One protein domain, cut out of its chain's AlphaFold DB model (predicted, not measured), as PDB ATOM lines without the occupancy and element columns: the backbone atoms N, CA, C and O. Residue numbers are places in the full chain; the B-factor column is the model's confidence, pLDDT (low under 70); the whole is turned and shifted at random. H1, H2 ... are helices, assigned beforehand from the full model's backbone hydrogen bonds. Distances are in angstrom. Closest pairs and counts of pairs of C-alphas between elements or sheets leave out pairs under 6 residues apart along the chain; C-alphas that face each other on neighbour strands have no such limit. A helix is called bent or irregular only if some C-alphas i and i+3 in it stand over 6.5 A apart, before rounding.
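This is residues 5 to 75 and 200 to 232 of the 232 residues of the protein "Dimer_Tnp_hAT domain-containing protein" of Rhizophagus irregularis (strain DAOM 181602 / DAOM 197198 / MUCL 43194) (UniProt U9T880). The longest helix, H2, is a beam; H4 stands on it at nearly a right angle with H3 beside it as a helical hairpin, and H1 stands near the beam's first end. H5 crosses H1 on the side away from H4, H6 lies on the far side of H2 from H4, and the long loop of residues 34 to 49 swings out from the last end of H2 and comes back to H3. The printed part has 104 residues, with six named helices, H1 to H6 in chain order, and no named strand; the class is all helix. It is only just loose, close to compact, with a radius of gyration of the C-alphas of 15.7 A and spans of 45 by 41 by 26 A.

Start at H1, residues 5 to 14, and go on to H2, residues 18 to 33: they are close but not clearly touching, about perpendicular at 88 degrees, and their closest C-alphas, Leu 11 and Ser 21, are 7.2 A apart. Past H3, residues 50 to 56, look at H4, residues 63 to 72, which touches H2 about perpendicular at 75 degrees, the closest C-alphas being Leu 25 and Tyr 63 at 5.7 A. H3 and H4 touch as a helical hairpin, a shallow tilt of 23 degrees, opposite ways, with C-alphas Trp 54 and Gln 65 closest at 6.0 A. H1 and H4 are near each other, with 7 pairs of C-alphas within 10 A. After the cut, H5, residues 205 to 216, touches H1 with residues 207 to 211 alone, about perpendicular at 84 degrees; C-alphas Ala 8 and Ile 211 are closest at 6.4 A. H6, residues 222 to 230, is close to H2 but not clearly touching, at a steep tilt of 44 degrees, the same way, with C-alphas Glu 23 and Leu 225 closest at 7.1 A. H3 and H6 are apart. In all six helices each O i to N i+4 pair is within hydrogen-bond range.

Find C-alpha 5 at (-6.243, -2.852, 42.390), where H1 begins its 14.3 A. H2 starts at C-alpha 18, (-1.341, -8.521, 54.244), and runs 22.9 A. H3 is 10.1 A long, H4 14.4 A, H5 16.9 A and H6 12.7 A, ending at C-alpha 230, (-2.871, -26.836, 62.437).

The two C-alphas farthest apart, Gln 46 and Lys 216, are 46.3 A apart. Residues 76 to 199 are not printed, and C-alphas 75 and 200 stand 28.0 A apart across the cut. The link from H2 to H3 is long, 16 residues. Look for pLDDT under 70 at residues 200 to 203 and 230 to 232.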
ATOM      1  N   PRO A   5      -5.377  -3.890  41.824       74.88
ATOM      2  CA  PRO A   5      -6.243  -2.852  42.390       74.88
ATOM      3  C   PRO A   5      -7.561  -3.379  42.965       74.88
ATOM      4  O   PRO A   5      -7.979  -2.923  44.024       74.88
ATOM      5  N   ASP A   6      -8.182  -4.382  42.330       75.81
ATOM      6  CA  ASP A   6      -9.432  -4.967  42.832       75.81
ATOM      7  C   ASP A   6      -9.211  -5.648  44.189       75.81
ATOM      8  O   ASP A   6     -10.044  -5.540  45.085       75.81
ATOM      9  N   ILE A   7      -8.081  -6.343  44.365       76.88
ATOM     10  CA  ILE A   7      -7.726  -6.986  45.639       76.88
ATOM     11  C   ILE A   7      -7.416  -5.927  46.695       76.88
ATOM     12  O   ILE A   7      -7.944  -6.009  47.800       76.88
ATOM     13  N   ALA A   8      -6.608  -4.924  46.348       80.94
ATOM     14  CA  ALA A   8      -6.262  -3.832  47.250       80.94
ATOM     15  C   ALA A   8      -7.507  -3.065  47.720       80.94
ATOM     16  O   ALA A   8      -7.618  -2.745  48.900       80.94
ATOM     17  N   ALA A   9      -8.488  -2.851  46.838       84.62
ATOM     18  CA  ALA A   9      -9.760  -2.233  47.199       84.62
ATOM     19  C   ALA A   9     -10.516  -3.052  48.258       84.62
ATOM     20  O   ALA A   9     -10.995  -2.480  49.234       84.62
ATOM     21  N   HIS A  10     -10.555  -4.384  48.125       83.62
ATOM     22  CA  HIS A  10     -11.160  -5.247  49.146       83.62
ATOM     23  C   HIS A  10     -10.367  -5.197  50.461       83.62
ATOM     24  O   HIS A  10     -10.958  -5.078  51.527       83.62
ATOM     25  N   LEU A  11      -9.033  -5.260  50.426       86.56
ATOM     26  CA  LEU A  11      -8.218  -5.152  51.646       86.56
ATOM     27  C   LEU A  11      -8.465  -3.830  52.384       86.56
ATOM     28  O   LEU A  11      -8.660  -3.833  53.600       86.56
ATOM     29  N   ARG A  12      -8.541  -2.721  51.639       86.19
ATOM     30  CA  ARG A  12      -8.859  -1.391  52.167       86.19
ATOM     31  C   ARG A  12     -10.258  -1.337  52.779       86.19
ATOM     32  O   ARG A  12     -10.410  -0.812  53.878       86.19
ATOM     33  N   GLU A  13     -11.262  -1.892  52.099       88.31
ATOM     34  CA  GLU A  13     -12.655  -1.937  52.567       88.31
ATOM     35  C   GLU A  13     -12.771  -2.613  53.941       88.31
ATOM     36  O   GLU A  13     -13.418  -2.080  54.844       88.31
ATOM     37  N   TYR A  14     -12.087  -3.744  54.127       87.81
ATOM     38  CA  TYR A  14     -12.091  -4.493  55.387       87.81
ATOM     39  C   TYR A  14     -11.014  -4.036  56.383       87.81
ATOM     40  O   TYR A  14     -10.953  -4.562  57.490       87.81
ATOM     41  N   LYS A  15     -10.192  -3.037  56.027       88.56
ATOM     42  CA  LYS A  15      -9.052  -2.550  56.826       88.56
ATOM     43  C   LYS A  15      -8.093  -3.672  57.239       88.56
ATOM     44  O   LYS A  15      -7.584  -3.673  58.357       88.56
ATOM     45  N   HIS A  16      -7.878  -4.636  56.349       89.81
ATOM     46  CA  HIS A  16      -7.010  -5.778  56.606       89.81
ATOM     47  C   HIS A  16      -5.593  -5.527  56.090       89.81
ATOM     48  O   HIS A  16      -5.405  -5.051  54.970       89.81
ATOM     49  N   SER A  17      -4.612  -5.912  56.904       88.69
ATOM     50  CA  SER A  17      -3.206  -5.997  56.503       88.69
ATOM     51  C   SER A  17      -2.945  -7.238  55.633       88.69
ATOM     52  O   SER A  17      -3.797  -8.137  55.549       88.69
ATOM     53  N   LYS A  18      -1.762  -7.333  55.006       87.25
ATOM     54  CA  LYS A  18      -1.341  -8.521  54.244       87.25
ATOM     55  C   LYS A  18      -1.524  -9.798  55.079       87.25
ATOM     56  O   LYS A  18      -2.176 -10.742  54.625       87.25
ATOM     57  N   LYS A  19      -1.038  -9.801  56.325       88.44
ATOM     58  CA  LYS A  19      -1.116 -10.956  57.236       88.44
ATOM     59  C   LYS A  19      -2.555 -11.316  57.619       88.44
ATOM     60  O   LYS A  19      -2.951 -12.472  57.497       88.44
ATOM     61  N   GLN A  20      -3.360 -10.331  58.018       89.88
ATOM     62  CA  GLN A  20      -4.759 -10.557  58.423       89.88
ATOM     63  C   GLN A  20      -5.610 -11.113  57.276       89.88
ATOM     64  O   GLN A  20      -6.489 -11.957  57.476       89.88
ATOM     65  N   SER A  21      -5.339 -10.656  56.051       90.31
ATOM     66  CA  SER A  21      -6.013 -11.173  54.863       90.31
ATOM     67  C   SER A  21      -5.698 -12.650  54.614       90.31
ATOM     68  O   SER A  21      -6.605 -13.418  54.286       90.31
ATOM     69  N   ALA A  22      -4.448 -13.066  54.848       89.69
ATOM     70  CA  ALA A  22      -4.013 -14.451  54.719       89.69
ATOM     71  C   ALA A  22      -4.605 -15.350  55.813       89.69
ATOM     72  O   ALA A  22      -5.108 -16.426  55.501       89.69
ATOM     73  N   GLU A  23      -4.630 -14.891  57.067       90.56
ATOM     74  CA  GLU A  23      -5.285 -15.596  58.182       90.56
ATOM     75  C   GLU A  23      -6.778 -15.822  57.900       90.56
ATOM     76  O   GLU A  23      -7.294 -16.933  58.040       90.56
ATOM     77  N   THR A  24      -7.466 -14.785  57.418       91.94
ATOM     78  CA  THR A  24      -8.888 -14.874  57.066       91.94
ATOM     79  C   THR A  24      -9.120 -15.834  55.900       91.94
ATOM     80  O   THR A  24     -10.048 -16.642  55.931       91.94
ATOM     81  N   LEU A  25      -8.275 -15.772  54.867       92.06
ATOM     82  CA  LEU A  25      -8.339 -16.690  53.733       92.06
ATOM     83  C   LEU A  25      -8.119 -18.144  54.177       92.06
ATOM     84  O   LEU A  25      -8.839 -19.029  53.720       92.06
ATOM     85  N   LEU A  26      -7.173 -18.391  55.085       91.06
ATOM     86  CA  LEU A  26      -6.900 -19.724  55.617       91.06
ATOM     87  C   LEU A  26      -8.107 -20.280  56.385       91.06
ATOM     88  O   LEU A  26      -8.519 -21.414  56.139       91.06
ATOM     89  N   SER A  27      -8.743 -19.450  57.219       90.25
ATOM     90  CA  SER A  27      -9.999 -19.801  57.895       90.25
ATOM     91  C   SER A  27     -11.091 -20.193  56.896       90.25
ATOM     92  O   SER A  27     -11.732 -21.231  57.049       90.25
ATOM     93  N   GLN A  28     -11.258 -19.424  55.818       92.38
ATOM     94  CA  GLN A  28     -12.250 -19.710  54.774       92.38
ATOM     95  C   GLN A  28     -11.976 -21.006  54.012       92.38
ATOM     96  O   GLN A  28     -12.915 -21.705  53.635       92.38
ATOM     97  N   ILE A  29     -10.704 -21.337  53.778       91.50
ATOM     98  CA  ILE A  29     -10.311 -22.615  53.174       91.50
ATOM     99  C   ILE A  29     -10.675 -23.772  54.112       91.50
ATOM    100  O   ILE A  29     -11.225 -24.775  53.654       91.50
ATOM    101  N   GLY A  30     -10.439 -23.617  55.417       89.25
ATOM    102  CA  GLY A  30     -10.872 -24.579  56.432       89.25
ATOM    103  C   GLY A  30     -12.393 -24.764  56.452       89.25
ATOM    104  O   GLY A  30     -12.885 -25.888  56.375       89.25
ATOM    105  N   GLU A  31     -13.154 -23.669  56.468       90.81
ATOM    106  CA  GLU A  31     -14.622 -23.689  56.404       90.81
ATOM    107  C   GLU A  31     -15.147 -24.357  55.126       90.81
ATOM    108  O   GLU A  31     -16.122 -25.108  55.177       90.81
ATOM    109  N   PHE A  32     -14.494 -24.112  53.987       91.12
ATOM    110  CA  PHE A  32     -14.815 -24.765  52.722       91.12
ATOM    111  C   PHE A  32     -14.582 -26.277  52.798       91.12
ATOM    112  O   PHE A  32     -15.462 -27.050  52.416       91.12
ATOM    113  N   HIS A  33     -13.443 -26.709  53.349       89.38
ATOM    114  CA  HIS A  33     -13.136 -28.126  53.551       89.38
ATOM    115  C   HIS A  33     -14.150 -28.812  54.483       89.38
ATOM    116  O   HIS A  33     -14.569 -29.940  54.229       89.38
ATOM    117  N   LEU A  34     -14.599 -28.113  55.527       90.00
ATOM    118  CA  LEU A  34     -15.618 -28.592  56.465       90.00
ATOM    119  C   LEU A  34     -17.060 -28.477  55.933       90.00
ATOM    120  O   LEU A  34     -17.993 -28.869  56.631       90.00
ATOM    121  N   GLN A  35     -17.261 -27.939  54.722       87.81
ATOM    122  CA  GLN A  35     -18.579 -27.638  54.142       87.81
ATOM    123  C   GLN A  35     -19.475 -26.802  55.076       87.81
ATOM    124  O   GLN A  35     -20.702 -26.949  55.103       87.81
ATOM    125  N   ALA A  36     -18.859 -25.909  55.853       87.06
ATOM    126  CA  ALA A  36     -19.567 -24.972  56.711       87.06
ATOM    127  C   ALA A  36     -20.282 -23.906  55.864       87.06
ATOM    128  O   ALA A  36     -19.951 -23.682  54.699       87.06
ATOM    129  N   ASN A  37     -21.289 -23.232  56.428       82.81
ATOM    130  CA  ASN A  37     -21.912 -22.090  55.749       82.81
ATOM    131  C   ASN A  37     -20.838 -21.022  55.455       82.81
ATOM    132  O   ASN A  37     -20.084 -20.707  56.371       82.81
ATOM    133  N   PRO A  38     -20.774 -20.431  54.243       85.31
ATOM    134  CA  PRO A  38     -21.744 -20.485  53.136       85.31
ATOM    135  C   PRO A  38     -21.525 -21.597  52.083       85.31
ATOM    136  O   PRO A  38     -22.242 -21.627  51.084       85.31
ATOM    137  N   TYR A  39     -20.571 -22.510  52.271       87.44
ATOM    138  CA  TYR A  39     -20.119 -23.488  51.264       87.44
ATOM    139  C   TYR A  39     -20.910 -24.804  51.230       87.44
ATOM    140  O   TYR A  39     -20.627 -25.676  50.416       87.44
ATOM    141  N   LYS A  40     -21.925 -24.949  52.085       84.94
ATOM    142  CA  LYS A  40     -22.775 -26.149  52.183       84.94
ATOM    143  C   LYS A  40     -23.633 -26.422  50.932       84.94
ATOM    144  O   LYS A  40     -24.256 -27.477  50.820       84.94
ATOM    145  N   LEU A  41     -23.733 -25.465  50.010       82.44
ATOM    146  CA  LEU A  41     -24.596 -25.569  48.832       82.44
ATOM    147  C   LEU A  41     -24.115 -26.694  47.896       82.44
ATOM    148  O   LEU A  41     -22.961 -26.662  47.467       82.44
ATOM    149  N   PRO A  42     -24.974 -27.657  47.517       81.62
ATOM    150  CA  PRO A  42     -24.570 -28.727  46.614       81.62
ATOM    151  C   PRO A  42     -24.177 -28.161  45.244       81.62
ATOM    152  O   PRO A  42     -24.842 -27.272  44.709       81.62
ATOM    153  N   TYR A  43     -23.085 -28.677  44.680       85.88
ATOM    154  CA  TYR A  43     -22.680 -28.376  43.312       85.88
ATOM    155  C   TYR A  43     -23.358 -29.352  42.350       85.88
ATOM    156  O   TYR A  43     -23.165 -30.562  42.447       85.88
ATOM    157  N   ASP A  44     -24.128 -28.818  41.407       86.69
ATOM    158  CA  ASP A  44     -24.711 -29.584  40.310       86.69
ATOM    159  C   ASP A  44     -24.110 -29.124  38.979       86.69
ATOM    160  O   ASP A  44     -24.347 -28.005  38.528       86.69
ATOM    161  N   SER A  45     -23.343 -30.011  38.346       86.25
ATOM    162  CA  SER A  45     -22.676 -29.754  37.065       86.25
ATOM    163  C   SER A  45     -23.625 -29.572  35.874       86.25
ATOM    164  O   SER A  45     -23.210 -29.007  34.865       86.25
ATOM    165  N   GLN A  46     -24.882 -30.024  35.967       88.12
ATOM    166  CA  GLN A  46     -25.863 -29.853  34.889       88.12
ATOM    167  C   GLN A  46     -26.456 -28.444  34.874       88.12
ATOM    168  O   GLN A  46     -26.815 -27.931  33.815       88.12
ATOM    169  N   THR A  47     -26.550 -27.813  36.045       83.44
ATOM    170  CA  THR A  47     -27.182 -26.499  36.216       83.44
ATOM    171  C   THR A  47     -26.180 -25.383  36.489       83.44
ATOM    172  O   THR A  47     -26.451 -24.227  36.161       83.44
ATOM    173  N   ASN A  48     -25.010 -25.698  37.053       85.06
ATOM    174  CA  ASN A  48     -24.027 -24.713  37.487       85.06
ATOM    175  C   ASN A  48     -22.651 -24.920  36.854       85.06
ATOM    176  O   ASN A  48     -22.026 -25.979  36.921       85.06
ATOM    177  N   THR A  49     -22.100 -23.817  36.359       87.88
ATOM    178  CA  THR A  49     -20.661 -23.715  36.109       87.88
ATOM    179  C   THR A  49     -19.914 -23.549  37.441       87.88
ATOM    180  O   THR A  49     -20.464 -22.958  38.376       87.88
ATOM    181  N   PRO A  50     -18.644 -23.979  37.556       87.06
ATOM    182  CA  PRO A  50     -17.851 -23.733  38.763       87.06
ATOM    183  C   PRO A  50     -17.818 -22.246  39.147       87.06
ATOM    184  O   PRO A  50     -17.993 -21.884  40.310       87.06
ATOM    185  N   LEU A  51     -17.698 -21.358  38.155       86.44
ATOM    186  CA  LEU A  51     -17.686 -19.914  38.378       86.44
ATOM    187  C   LEU A  51     -19.029 -19.382  38.909       86.44
ATOM    188  O   LEU A  51     -19.033 -18.496  39.764       86.44
ATOM    189  N   SER A  52     -20.165 -19.895  38.419       87.25
ATOM    190  CA  SER A  52     -21.486 -19.499  38.923       87.25
ATOM    191  C   SER A  52     -21.722 -19.999  40.345       87.25
ATOM    192  O   SER A  52     -22.225 -19.233  41.162       87.25
ATOM    193  N   TRP A  53     -21.270 -21.211  40.677       90.06
ATOM    194  CA  TRP A  53     -21.353 -21.739  42.040       90.06
ATOM    195  C   TRP A  53     -20.524 -20.907  43.031       90.06
ATOM    196  O   TRP A  53     -21.039 -20.461  44.057       90.06
ATOM    197  N   TRP A  54     -19.276 -20.567  42.685       89.69
ATOM    198  CA  TRP A  54     -18.454 -19.692  43.528       89.69
ATOM    199  C   TRP A  54     -19.073 -18.306  43.716       89.69
ATOM    200  O   TRP A  54     -18.960 -17.736  44.795       89.69
ATOM    201  N   ARG A  55     -19.782 -17.767  42.714       85.31
ATOM    202  CA  ARG A  55     -20.524 -16.496  42.845       85.31
ATOM    203  C   ARG A  55     -21.691 -16.571  43.837       85.31
ATOM    204  O   ARG A  55     -22.068 -15.531  44.379       85.31
ATOM    205  N   MET A  56     -22.257 -17.755  44.069       85.00
ATOM    206  CA  MET A  56     -23.326 -17.962  45.053       85.00
ATOM    207  C   MET A  56     -22.785 -18.011  46.485       85.00
ATOM    208  O   MET A  56     -23.447 -17.522  47.399       85.00
ATOM    209  N   CYS A  57     -21.574 -18.538  46.678       85.50
ATOM    210  CA  CYS A  57     -20.893 -18.520  47.970       85.50
ATOM    211  C   CYS A  57     -20.435 -17.092  48.291       85.50
ATOM    212  O   CYS A  57     -19.523 -16.578  47.646       85.50
ATOM    213  N   LYS A  58     -21.063 -16.443  49.275       82.38
ATOM    214  CA  LYS A  58     -20.748 -15.064  49.685       82.38
ATOM    215  C   LYS A  58     -20.161 -15.021  51.102       82.38
ATOM    216  O   LYS A  58     -20.883 -14.661  52.029       82.38
ATOM    217  N   PRO A  59     -18.892 -15.420  51.293       84.50
ATOM    218  CA  PRO A  59     -18.209 -15.175  52.553       84.50
ATOM    219  C   PRO A  59     -17.894 -13.684  52.702       84.50
ATOM    220  O   PRO A  59     -17.654 -12.989  51.711       84.50
ATOM    221  N   THR A  60     -17.885 -13.210  53.944       86.00
ATOM    222  CA  THR A  60     -17.490 -11.843  54.295       86.00
ATOM    223  C   THR A  60     -16.263 -11.931  55.195       86.00
ATOM    224  O   THR A  60     -16.395 -12.444  56.305       86.00
ATOM    225  N   PRO A  61     -15.083 -11.455  54.760       88.56
ATOM    226  CA  PRO A  61     -14.747 -10.893  53.438       88.56
ATOM    227  C   PRO A  61     -14.666 -11.956  52.317       88.56
ATOM    228  O   PRO A  61     -14.477 -13.129  52.605       88.56
ATOM    229  N   PRO A  62     -14.756 -11.619  51.019       89.00
ATOM    230  CA  PRO A  62     -14.885 -12.616  49.946       89.00
ATOM    231  C   PRO A  62     -13.556 -13.220  49.433       89.00
ATOM    232  O   PRO A  62     -13.426 -13.497  48.238       89.00
ATOM    233  N   TYR A  63     -12.546 -13.437  50.280       91.06
ATOM    234  CA  TYR A  63     -11.186 -13.766  49.817       91.06
ATOM    235  C   TYR A  63     -11.071 -15.094  49.066       91.06
ATOM    236  O   TYR A  63     -10.539 -15.114  47.954       91.06
ATOM    237  N   ILE A  64     -11.625 -16.188  49.594       91.06
ATOM    238  CA  ILE A  64     -11.595 -17.483  48.894       91.06
ATOM    239  C   ILE A  64     -12.355 -17.428  47.562       91.06
ATOM    240  O   ILE A  64     -11.944 -18.041  46.579       91.06
ATOM    241  N   GLN A  65     -13.425 -16.629  47.482       89.06
ATOM    242  CA  GLN A  65     -14.175 -16.435  46.243       89.06
ATOM    243  C   GLN A  65     -13.328 -15.694  45.198       89.06
ATOM    244  O   GLN A  65     -13.349 -16.051  44.016       89.06
ATOM    245  N   LEU A  66     -12.592 -14.658  45.612       88.06
ATOM    246  CA  LEU A  66     -11.669 -13.929  44.741       88.06
ATOM    247  C   LEU A  66     -10.542 -14.842  44.244       88.06
ATOM    248  O   LEU A  66     -10.232 -14.831  43.049       88.06
ATOM    249  N   LEU A  67      -9.986 -15.675  45.130       89.00
ATOM    250  CA  LEU A  67      -8.976 -16.676  44.788       89.00
ATOM    251  C   LEU A  67      -9.515 -17.688  43.770       89.00
ATOM    252  O   LEU A  67      -8.895 -17.895  42.729       89.00
ATOM    253  N   ALA A  68     -10.699 -18.256  44.013       89.56
ATOM    254  CA  ALA A  68     -11.333 -19.198  43.099       89.56
ATOM    255  C   ALA A  68     -11.567 -18.572  41.716       89.56
ATOM    256  O   ALA A  68     -11.197 -19.153  40.697       89.56
ATOM    257  N   LYS A  69     -12.107 -17.347  41.655       85.88
ATOM    258  CA  LYS A  69     -12.284 -16.607  40.391       85.88
ATOM    259  C   LYS A  69     -10.964 -16.424  39.640       85.88
ATOM    260  O   LYS A  69     -10.949 -16.556  38.415       85.88
ATOM    261  N   LYS A  70      -9.866 -16.119  40.345       85.94
ATOM    262  CA  LYS A  70      -8.528 -16.025  39.741       85.94
ATOM    263  C   LYS A  70      -8.060 -17.373  39.205       85.94
ATOM    264  O   LYS A  70      -7.668 -17.427  38.046       85.94
ATOM    265  N   LEU A  71      -8.173 -18.439  39.994       88.88
ATOM    266  CA  LEU A  71      -7.778 -19.789  39.597       88.88
ATOM    267  C   LEU A  71      -8.519 -20.246  38.331       88.88
ATOM    268  O   LEU A  71      -7.888 -20.667  37.371       88.88
ATOM    269  N   PHE A  72      -9.842 -20.057  38.271       84.25
ATOM    270  CA  PHE A  72     -10.641 -20.381  37.079       84.25
ATOM    271  C   PHE A  72     -10.404 -19.452  35.883       84.25
ATOM    272  O   PHE A  72     -10.846 -19.761  34.781       84.25
ATOM    273  N   SER A  73      -9.736 -18.310  36.073       82.19
ATOM    274  CA  SER A  73      -9.333 -17.444  34.958       82.19
ATOM    275  C   SER A  73      -8.059 -17.938  34.266       82.19
ATOM    276  O   SER A  73      -7.720 -17.419  33.205       82.19
ATOM    277  N   ILE A  74      -7.340 -18.899  34.855       84.06
ATOM    278  CA  ILE A  74      -6.131 -19.479  34.270       84.06
ATOM    279  C   ILE A  74      -6.557 -20.499  33.217       84.06
ATOM    280  O   ILE A  74      -7.252 -21.471  33.513       84.06
ATOM    281  N   ALA A  75      -6.142 -20.274  31.972       83.12
ATOM    282  CA  ALA A  75      -6.372 -21.236  30.905       83.12
ATOM    283  C   ALA A  75      -5.457 -22.458  31.118       83.12
ATOM    284  O   ALA A  75      -4.244 -22.283  31.224       83.12
ATOM    285  N   GLN A 200     -17.125   2.713  38.918       40.00
ATOM    286  CA  GLN A 200     -16.055   3.683  39.159       40.00
ATOM    287  C   GLN A 200     -14.998   3.226  40.182       40.00
ATOM    288  O   GLN A 200     -15.021   3.617  41.343       40.00
ATOM    289  N   LEU A 201     -14.058   2.402  39.739       45.19
ATOM    290  CA  LEU A 201     -12.703   2.496  40.264       45.19
ATOM    291  C   LEU A 201     -11.849   3.014  39.111       45.19
ATOM    292  O   LEU A 201     -11.027   2.309  38.535       45.19
ATOM    293  N   GLU A 202     -12.079   4.285  38.769       48.81
ATOM    294  CA  GLU A 202     -10.919   5.149  38.564       48.81
ATOM    295  C   GLU A 202     -10.010   4.875  39.759       48.81
ATOM    296  O   GLU A 202     -10.473   4.878  40.902       48.81
ATOM    297  N   ILE A 203      -8.774   4.470  39.493       54.12
ATOM    298  CA  ILE A 203      -7.805   4.230  40.551       54.12
ATOM    299  C   ILE A 203      -7.586   5.593  41.211       54.12
ATOM    300  O   ILE A 203      -6.824   6.407  40.705       54.12
ATOM    301  N   ASP A 204      -8.336   5.859  42.277       70.69
ATOM    302  CA  ASP A 204      -8.192   7.052  43.099       70.69
ATOM    303  C   ASP A 204      -6.746   7.083  43.618       70.69
ATOM    304  O   ASP A 204      -6.195   6.041  43.999       70.69
ATOM    305  N   ASP A 205      -6.123   8.261  43.632       76.75
ATOM    306  CA  ASP A 205      -4.803   8.497  44.220       76.75
ATOM    307  C   ASP A 205      -4.693   7.893  45.632       76.75
ATOM    308  O   ASP A 205      -3.636   7.404  46.040       76.75
ATOM    309  N   GLU A 206      -5.808   7.837  46.364       77.56
ATOM    310  CA  GLU A 206      -5.892   7.191  47.668       77.56
ATOM    311  C   GLU A 206      -5.709   5.660  47.613       77.56
ATOM    312  O   GLU A 206      -5.068   5.081  48.493       77.56
ATOM    313  N   LEU A 207      -6.219   4.980  46.578       79.88
ATOM    314  CA  LEU A 207      -6.000   3.542  46.376       79.88
ATOM    315  C   LEU A 207      -4.544   3.252  45.994       79.88
ATOM    316  O   LEU A 207      -3.965   2.296  46.504       79.88
ATOM    317  N   ASN A 208      -3.934   4.098  45.160       82.50
ATOM    318  CA  ASN A 208      -2.508   3.997  44.833       82.50
ATOM    319  C   ASN A 208      -1.634   4.153  46.080       82.50
ATOM    320  O   ASN A 208      -0.710   3.366  46.295       82.50
ATOM    321  N   LYS A 209      -1.952   5.128  46.936       85.50
ATOM    322  CA  LYS A 209      -1.260   5.317  48.211       85.50
ATOM    323  C   LYS A 209      -1.407   4.095  49.122       85.50
ATOM    324  O   LYS A 209      -0.416   3.652  49.691       85.50
ATOM    325  N   PHE A 210      -2.605   3.520  49.213       84.75
ATOM    326  CA  PHE A 210      -2.838   2.303  49.994       84.75
ATOM    327  C   PHE A 210      -2.032   1.104  49.469       84.75
ATOM    328  O   PHE A 210      -1.454   0.368  50.261       84.75
ATOM    329  N   ILE A 211      -1.935   0.926  48.147       83.69
ATOM    330  CA  ILE A 211      -1.089  -0.119  47.545       83.69
ATOM    331  C   ILE A 211       0.378   0.082  47.946       83.69
ATOM    332  O   ILE A 211       1.017  -0.857  48.406       83.69
ATOM    333  N   GLN A 212       0.892   1.313  47.865       85.75
ATOM    334  CA  GLN A 212       2.261   1.616  48.300       85.75
ATOM    335  C   GLN A 212       2.483   1.384  49.801       85.75
ATOM    336  O   GLN A 212       3.592   1.052  50.213       85.75
ATOM    337  N   GLU A 213       1.470   1.615  50.637       85.88
ATOM    338  CA  GLU A 213       1.531   1.318  52.072       85.88
ATOM    339  C   GLU A 213       1.552  -0.189  52.332       85.88
ATOM    340  O   GLU A 213       2.368  -0.645  53.131       85.88
ATOM    341  N   LEU A 214       0.733  -0.965  51.616       84.88
ATOM    342  CA  LEU A 214       0.780  -2.427  51.667       84.88
ATOM    343  C   LEU A 214       2.152  -2.953  51.245       84.88
ATOM    344  O   LEU A 214       2.711  -3.801  51.929       84.88
ATOM    345  N   ASP A 215       2.730  -2.439  50.161       85.00
ATOM    346  CA  ASP A 215       4.044  -2.880  49.683       85.00
ATOM    347  C   ASP A 215       5.172  -2.608  50.694       85.00
ATOM    348  O   ASP A 215       6.185  -3.303  50.681       85.00
ATOM    349  N   LYS A 216       4.985  -1.641  51.604       86.69
ATOM    350  CA  LYS A 216       5.913  -1.355  52.713       86.69
ATOM    351  C   LYS A 216       5.706  -2.245  53.939       86.69
ATOM    352  O   LYS A 216       6.579  -2.260  54.803       86.69
ATOM    353  N   GLU A 217       4.566  -2.924  54.063       85.50
ATOM    354  CA  GLU A 217       4.324  -3.876  55.149       85.50
ATOM    355  C   GLU A 217       5.317  -5.039  55.025       85.50
ATOM    356  O   GLU A 217       5.452  -5.609  53.936       85.50
ATOM    357  N   GLU A 218       5.997  -5.376  56.130       84.56
ATOM    358  CA  GLU A 218       6.909  -6.521  56.188       84.56
ATOM    359  C   GLU A 218       6.188  -7.789  55.728       84.56
ATOM    360  O   GLU A 218       5.064  -8.083  56.148       84.56
ATOM    361  N   ASP A 219       6.847  -8.546  54.856       84.12
ATOM    362  CA  ASP A 219       6.306  -9.820  54.420       84.12
ATOM    363  C   ASP A 219       6.284 -10.798  55.601       84.12
ATOM    364  O   ASP A 219       7.204 -10.867  56.419       84.12
ATOM    365  N   PHE A 220       5.199 -11.557  55.698       84.75
ATOM    366  CA  PHE A 220       5.038 -12.591  56.710       84.75
ATOM    367  C   PHE A 220       5.398 -13.953  56.112       84.75
ATOM    368  O   PHE A 220       5.186 -14.194  54.925       84.75
ATOM    369  N   ASP A 221       5.885 -14.864  56.951       87.00
ATOM    370  CA  ASP A 221       6.110 -16.251  56.553       87.00
ATOM    371  C   ASP A 221       4.771 -17.020  56.476       87.00
ATOM    372  O   ASP A 221       4.091 -17.167  57.504       87.00
ATOM    373  N   PRO A 222       4.363 -17.516  55.291       82.88
ATOM    374  CA  PRO A 222       3.139 -18.297  55.141       82.88
ATOM    375  C   PRO A 222       3.186 -19.627  55.900       82.88
ATOM    376  O   PRO A 222       2.155 -20.063  56.415       82.88
ATOM    377  N   ASP A 223       4.358 -20.258  56.013       85.19
ATOM    378  CA  ASP A 223       4.491 -21.566  56.664       85.19
ATOM    379  C   ASP A 223       4.238 -21.448  58.173       85.19
ATOM    380  O   ASP A 223       3.501 -22.248  58.760       85.19
ATOM    381  N   SER A 224       4.754 -20.381  58.790       86.06
ATOM    382  CA  SER A 224       4.453 -20.016  60.177       86.06
ATOM    383  C   SER A 224       2.953 -19.810  60.434       86.06
ATOM    384  O   SER A 224       2.451 -20.187  61.494       86.06
ATOM    385  N   LEU A 225       2.202 -19.242  59.481       83.44
ATOM    386  CA  LEU A 225       0.748 -19.084  59.617       83.44
ATOM    387  C   LEU A 225       0.015 -20.427  59.593       83.44
ATOM    388  O   LEU A 225      -0.873 -20.653  60.415       83.44
ATOM    389  N   VAL A 226       0.394 -21.324  58.682       82.19
ATOM    390  CA  VAL A 226      -0.228 -22.652  58.566       82.19
ATOM    391  C   VAL A 226       0.016 -23.477  59.828       82.19
ATOM    392  O   VAL A 226      -0.917 -24.088  60.345       82.19
ATOM    393  N   GLN A 227       1.235 -23.444  60.374       81.62
ATOM    394  CA  GLN A 227       1.576 -24.111  61.638       81.62
ATOM    395  C   GLN A 227       0.656 -23.672  62.786       81.62
ATOM    396  O   GLN A 227       0.161 -24.509  63.538       81.62
ATOM    397  N   ASN A 228       0.364 -22.375  62.894       74.75
ATOM    398  CA  ASN A 228      -0.532 -21.852  63.927       74.75
ATOM    399  C   ASN A 228      -1.992 -22.290  63.742       74.75
ATOM    400  O   ASN A 228      -2.743 -22.330  64.712       74.75
ATOM    401  N   PHE A 229      -2.404 -22.609  62.516       70.69
ATOM    402  CA  PHE A 229      -3.758 -23.078  62.225       70.69
ATOM    403  C   PHE A 229      -3.920 -24.586  62.455       70.69
ATOM    404  O   PHE A 229      -4.988 -25.027  62.851       70.69
ATOM    405  N   VAL A 230      -2.867 -25.377  62.220       69.88
ATOM    406  CA  VAL A 230      -2.871 -26.836  62.437       69.88
ATOM    407  C   VAL A 230      -2.721 -27.198  63.919       69.88
ATOM    408  O   VAL A 230      -3.210 -28.240  64.349       69.88
ATOM    409  N   ASN A 231      -2.042 -26.350  64.696       59.66
ATOM    410  CA  ASN A 231      -1.752 -26.594  66.111       59.66
ATOM    411  C   ASN A 231      -2.819 -26.042  67.085       59.66
ATOM    412  O   ASN A 231      -2.615 -26.133  68.295       59.66
ATOM    413  N   ASN A 232      -3.923 -25.479  66.578       51.84
ATOM    414  CA  ASN A 232      -5.092 -25.029  67.351       51.84
ATOM    415  C   ASN A 232      -6.301 -25.933  67.086       51.84
ATOM    416  O   ASN A 232      -7.107 -26.109  68.027       51.84
TER     417      ASN A 232